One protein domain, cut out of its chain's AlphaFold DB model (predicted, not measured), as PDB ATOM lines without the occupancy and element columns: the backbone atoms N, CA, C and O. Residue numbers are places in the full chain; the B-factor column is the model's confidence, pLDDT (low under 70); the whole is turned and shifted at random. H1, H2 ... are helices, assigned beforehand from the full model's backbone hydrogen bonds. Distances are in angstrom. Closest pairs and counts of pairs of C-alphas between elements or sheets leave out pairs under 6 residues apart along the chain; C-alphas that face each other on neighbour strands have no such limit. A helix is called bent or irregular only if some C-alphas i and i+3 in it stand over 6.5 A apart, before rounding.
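This is residues 58 to 98 of the 114 residues of the protein "HTH psq-type domain-containing protein" of Talaromyces marneffei PM1 (UniProt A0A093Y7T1). Two separate helices, H1 and H2, are joined by a long looping link that comes back from the far end of H1 to the beginning of H2, a zigzag with no core between the helices. Residues 58 to 63 of H1 stick out at one end, and residues 89 to 98, with the last part of H2 and a tail, at the other. The printed part has 41 residues with two named helices, H1 then H2, and no named strand, and its class is all helix. It is loose, with a radius of gyration of the C-alphas of 12.9 A, and elongated, spanning 41 by 21 by 15 A.

H1 is residues 58 to 70, 18.2 A from first to last C-alpha, from C-alpha 58 at (58.775, -36.223, -5.365) to C-alpha 70 at (53.525, -39.488, 11.782). Residues 71 to 81 follow, with a short helical run at 74 to 76. H2 is residues 82 to 92, 15.7 A long from first to last C-alpha, and ends with C-alpha 92 at (43.739, -26.875, 16.789).

H1 and H2 are apart, with no C-alpha of the one within 8 A of the other. The z parts of their N-to-C directions are 0.94 for H1 and 0.90 for H2. Neither helix is bent or irregular. In H1 and H2 every O i to N i+4 pair is within hydrogen-bond range.

The two C-alphas farthest apart, those of Glu 58 and Asn 97, are 41.9 A apart. The printed part has no cut. The link from H1 to H2, 11 residues, is long. The mean pLDDT of the printed part is 81.0, and residues 92 to 98 are under 70.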
ATOM      1  N   GLU A  58      58.018 -36.633  -6.546       84.19
ATOM      2  CA  GLU A  58      58.775 -36.223  -5.365       84.19
ATOM      3  C   GLU A  58      57.856 -35.622  -4.294       84.19
ATOM      4  O   GLU A  58      57.996 -35.908  -3.106       84.19
ATOM      5  N   HIS A  59      56.880 -34.806  -4.705       84.75
ATOM      6  CA  HIS A  59      55.869 -34.300  -3.787       84.75
ATOM      7  C   HIS A  59      55.067 -35.443  -3.150       84.75
ATOM      8  O   HIS A  59      54.911 -35.468  -1.930       84.75
ATOM      9  N   PHE A  60      54.595 -36.398  -3.952       86.19
ATOM     10  CA  PHE A  60      53.828 -37.536  -3.451       86.19
ATOM     11  C   PHE A  60      54.651 -38.406  -2.495       86.19
ATOM     12  O   PHE A  60      54.173 -38.744  -1.415       86.19
ATOM     13  N   ASP A  61      55.909 -38.686  -2.829       90.62
ATOM     14  CA  ASP A  61      56.829 -39.457  -1.992       90.62
ATOM     15  C   ASP A  61      57.061 -38.761  -0.643       90.62
ATOM     16  O   ASP A  61      57.042 -39.407   0.406       90.62
ATOM     17  N   ARG A  62      57.200 -37.426  -0.634       91.12
ATOM     18  CA  ARG A  62      57.296 -36.630   0.603       91.12
ATOM     19  C   ARG A  62      56.021 -36.711   1.443       91.12
ATOM     20  O   ARG A  62      56.118 -36.827   2.664       91.12
ATOM     21  N   VAL A  63      54.844 -36.665   0.815       90.31
ATOM     22  CA  VAL A  63      53.562 -36.827   1.519       90.31
ATOM     23  C   VAL A  63      53.455 -38.231   2.116       90.31
ATOM     24  O   VAL A  63      53.157 -38.355   3.300       90.31
ATOM     25  N   GLN A  64      53.772 -39.284   1.357       92.94
ATOM     26  CA  GLN A  64      53.751 -40.666   1.854       92.94
ATOM     27  C   GLN A  64      54.753 -40.888   2.993       92.94
ATOM     28  O   GLN A  64      54.431 -41.525   3.997       92.94
ATOM     29  N   ALA A  65      55.948 -40.304   2.887       95.38
ATOM     30  CA  ALA A  65      56.932 -40.329   3.960       95.38
ATOM     31  C   ALA A  65      56.405 -39.643   5.230       95.38
ATOM     32  O   ALA A  65      56.620 -40.154   6.326       95.38
ATOM     33  N   ALA A  66      55.690 -38.518   5.107       94.50
ATOM     34  CA  ALA A  66      55.068 -37.842   6.243       94.50
ATOM     35  C   ALA A  66      53.927 -38.671   6.857       94.50
ATOM     36  O   ALA A  66      53.890 -38.825   8.077       94.50
ATOM     37  N   ILE A  67      53.055 -39.252   6.028       94.12
ATOM     38  CA  ILE A  67      51.970 -40.143   6.468       94.12
ATOM     39  C   ILE A  67      52.539 -41.294   7.297       94.12
ATOM     40  O   ILE A  67      52.107 -41.510   8.427       94.12
ATOM     41  N   SER A  68      53.567 -41.969   6.779       95.19
ATOM     42  CA  SER A  68      54.235 -43.073   7.472       95.19
ATOM     43  C   SER A  68      54.946 -42.615   8.752       95.19
ATOM     44  O   SER A  68      54.765 -43.207   9.814       95.19
ATOM     45  N   LYS A  69      55.705 -41.511   8.692       96.81
ATOM     46  CA  LYS A  69      56.475 -40.972   9.826       96.81
ATOM     47  C   LYS A  69      55.598 -40.570  11.011       96.81
ATOM     48  O   LYS A  69      56.025 -40.729  12.152       96.81
ATOM     49  N   TYR A  70      54.424 -40.001  10.747       95.19
ATOM     50  CA  TYR A  70      53.525 -39.488  11.782       95.19
ATOM     51  C   TYR A  70      52.314 -40.394  12.041       95.19
ATOM     52  O   TYR A  70      51.501 -40.062  12.897       95.19
ATOM     53  N   GLY A  71      52.199 -41.530  11.342       93.44
ATOM     54  CA  GLY A  71      51.067 -42.448  11.481       93.44
ATOM     55  C   GLY A  71      49.725 -41.809  11.115       93.44
ATOM     56  O   GLY A  71      48.731 -42.074  11.783       93.44
ATOM     57  N   ILE A  72      49.707 -40.936  10.102       91.88
ATOM     58  CA  ILE A  72      48.498 -40.217   9.674       91.88
ATOM     59  C   ILE A  72      47.524 -41.232   9.078       91.88
ATOM     60  O   ILE A  72      47.868 -41.944   8.132       91.88
ATOM     61  N   LEU A  73      46.313 -41.305   9.622       90.25
ATOM     62  CA  LEU A  73      45.281 -42.187   9.098       90.25
ATOM     63  C   LEU A  73      44.642 -41.568   7.845       90.25
ATOM     64  O   LEU A  73      44.563 -40.341   7.751       90.25
ATOM     65  N   PRO A  74      44.172 -42.370   6.872       85.50
ATOM     66  CA  PRO A  74      43.469 -41.854   5.697       85.50
ATOM     67  C   PRO A  74      42.287 -40.937   6.042       85.50
ATOM     68  O   PRO A  74      42.022 -39.983   5.315       85.50
ATOM     69  N   GLU A  75      41.612 -41.200   7.161       84.62
ATOM     70  CA  GLU A  75      40.501 -40.405   7.688       84.62
ATOM     71  C   GLU A  75      40.930 -39.001   8.146       84.62
ATOM     72  O   GLU A  75      40.110 -38.086   8.161       84.62
ATOM     73  N   ASP A  76      42.214 -38.812   8.462       85.88
ATOM     74  CA  ASP A  76      42.799 -37.534   8.880       85.88
ATOM     75  C   ASP A  76      43.384 -36.731   7.700       85.88
ATOM     76  O   ASP A  76      43.949 -35.648   7.885       85.88
ATOM     77  N   ILE A  77      43.266 -37.245   6.471       86.62
ATOM     78  CA  ILE A  77      43.725 -36.568   5.256       86.62
ATOM     79  C   ILE A  77      42.587 -35.712   4.703       86.62
ATOM     80  O   ILE A  77      41.748 -36.162   3.922       86.62
ATOM     81  N   TYR A  78      42.594 -34.438   5.078       84.56
ATOM     82  CA  TYR A  78      41.622 -33.460   4.601       84.56
ATOM     83  C   TYR A  78      42.119 -32.731   3.349       84.56
ATOM     84  O   TYR A  78      43.294 -32.381   3.215       84.56
ATOM     85  N   ASN A  79      41.203 -32.466   2.422       81.56
ATOM     86  CA  ASN A  79      41.438 -31.560   1.306       81.56
ATOM     87  C   ASN A  79      41.448 -30.098   1.788       81.56
ATOM     88  O   ASN A  79      40.872 -29.751   2.813       81.56
ATOM     89  N   PHE A  80      42.095 -29.209   1.034       80.06
ATOM     90  CA  PHE A  80      42.085 -27.776   1.339       80.06
ATOM     91  C   PHE A  80      40.832 -27.109   0.747       80.06
ATOM     92  O   PHE A  80      40.905 -26.406  -0.263       80.06
ATOM     93  N   ASP A  81      39.672 -27.389   1.337       80.62
ATOM     94  CA  ASP A  81      38.394 -26.735   1.038       80.62
ATOM     95  C   ASP A  81      37.754 -26.147   2.314       80.62
ATOM     96  O   ASP A  81      38.361 -26.156   3.385       80.62
ATOM     97  N   GLU A  82      36.545 -25.587   2.220       79.62
ATOM     98  CA  GLU A  82      35.855 -24.991   3.380       79.62
ATOM     99  C   GLU A  82      35.618 -26.001   4.520       79.62
ATOM    100  O   GLU A  82      35.694 -25.648   5.701       79.62
ATOM    101  N   THR A  83      35.384 -27.271   4.179       83.12
ATOM    102  CA  THR A  83      35.165 -28.351   5.149       83.12
ATOM    103  C   THR A  83      36.481 -28.744   5.817       83.12
ATOM    104  O   THR A  83      36.562 -28.819   7.041       83.12
ATOM    105  N   GLY A  84      37.551 -28.921   5.041       84.31
ATOM    106  CA  GLY A  84      38.882 -29.197   5.577       84.31
ATOM    107  C   GLY A  84      39.432 -28.051   6.428       84.31
ATOM    108  O   GLY A  84      40.052 -28.291   7.464       84.31
ATOM    109  N   PHE A  85      39.151 -26.796   6.056       82.56
ATOM    110  CA  PHE A  85      39.535 -25.627   6.850       82.56
ATOM    111  C   PHE A  85      38.807 -25.580   8.199       82.56
ATOM    112  O   PHE A  85      39.441 -25.355   9.232       82.56
ATOM    113  N   THR A  86      37.491 -25.819   8.210       83.38
ATOM    114  CA  THR A  86      36.708 -25.853   9.455       83.38
ATOM    115  C   THR A  86      37.162 -26.986  10.369       83.38
ATOM    116  O   THR A  86      37.411 -26.737  11.546       83.38
ATOM    117  N   ILE A  87      37.372 -28.195   9.845       79.12
ATOM    118  CA  ILE A  87      37.909 -29.321  10.627       79.12
ATOM    119  C   ILE A  87      39.299 -28.997  11.190       79.12
ATOM    120  O   ILE A  87      39.557 -29.239  12.371       79.12
ATOM    121  N   GLY A  88      40.172 -28.374  10.392       79.56
ATOM    122  CA  GLY A  88      41.488 -27.919  10.844       79.56
ATOM    123  C   GLY A  88      41.417 -26.933  12.016       79.56
ATOM    124  O   GLY A  88      42.175 -27.073  12.980       79.56
ATOM    125  N   LEU A  89      40.473 -25.984  11.976       82.12
ATOM    126  CA  LEU A  89      40.213 -25.036  13.066       82.12
ATOM    127  C   LEU A  89      39.713 -25.751  14.333       82.12
ATOM    128  O   LEU A  89      40.204 -25.480  15.429       82.12
ATOM    129  N   TYR A  90      38.785 -26.702  14.191       75.94
ATOM    130  CA  TYR A  90      38.286 -27.502  15.314       75.94
ATOM    131  C   TYR A  90      39.377 -28.382  15.950       75.94
ATOM    132  O   TYR A  90      39.394 -28.531  17.170       75.94
ATOM    133  N   ALA A  91      40.320 -28.920  15.168       76.19
ATOM    134  CA  ALA A  91      41.413 -29.762  15.669       76.19
ATOM    135  C   ALA A  91      42.492 -28.982  16.448       76.19
ATOM    136  O   ALA A  91      43.096 -29.517  17.380       76.19
ATOM    137  N   THR A  92      42.749 -27.718  16.086       66.19
ATOM    138  CA  THR A  92      43.739 -26.875  16.789       66.19
ATOM    139  C   THR A  92      43.198 -26.288  18.089       66.19
ATOM    140  O   THR A  92      43.960 -26.041  19.026       66.19
ATOM    141  N   ILE A  93      41.883 -26.101  18.186       64.44
ATOM    142  CA  ILE A  93      41.230 -25.580  19.384       64.44
ATOM    143  C   ILE A  93      40.873 -26.762  20.305       64.44
ATOM    144  O   ILE A  93      39.740 -27.232  20.342       64.44
ATOM    145  N   LYS A  94      41.837 -27.238  21.111       56.97
ATOM    146  CA  LYS A  94      41.500 -27.954  22.363       56.97
ATOM    147  C   LYS A  94      40.606 -27.032  23.214       56.97
ATOM    148  O   LYS A  94      40.852 -25.826  23.203       56.97
ATOM    149  N   PRO A  95      39.577 -27.541  23.923       47.97
ATOM    150  CA  PRO A  95      38.398 -26.767  24.311       47.97
ATOM    151  C   PRO A  95      38.741 -25.672  25.326       47.97
ATOM    152  O   PRO A  95      38.649 -25.866  26.535       47.97
ATOM    153  N   LEU A  96      39.107 -24.492  24.835       46.34
ATOM    154  CA  LEU A  96      39.103 -23.268  25.613       46.34
ATOM    155  C   LEU A  96      37.737 -22.607  25.403       46.34
ATOM    156  O   LEU A  96      37.572 -21.783  24.514       46.34
ATOM    157  N   ASN A  97      36.748 -23.041  26.190       50.44
ATOM    158  CA  ASN A  97      35.561 -22.270  26.588       50.44
ATOM    159  C   ASN A  97      34.927 -21.320  25.548       50.44
ATOM    160  O   ASN A  97      34.605 -20.179  25.872       50.44
ATOM    161  N   LEU A  98      34.686 -21.774  24.317       47.00
ATOM    162  CA  LEU A  98      34.021 -20.958  23.290       47.00
ATOM    163  C   LEU A  98      32.807 -21.669  22.686       47.00
ATOM    164  O   LEU A  98      32.631 -21.720  21.479       47.00
TER     165      LEU A  98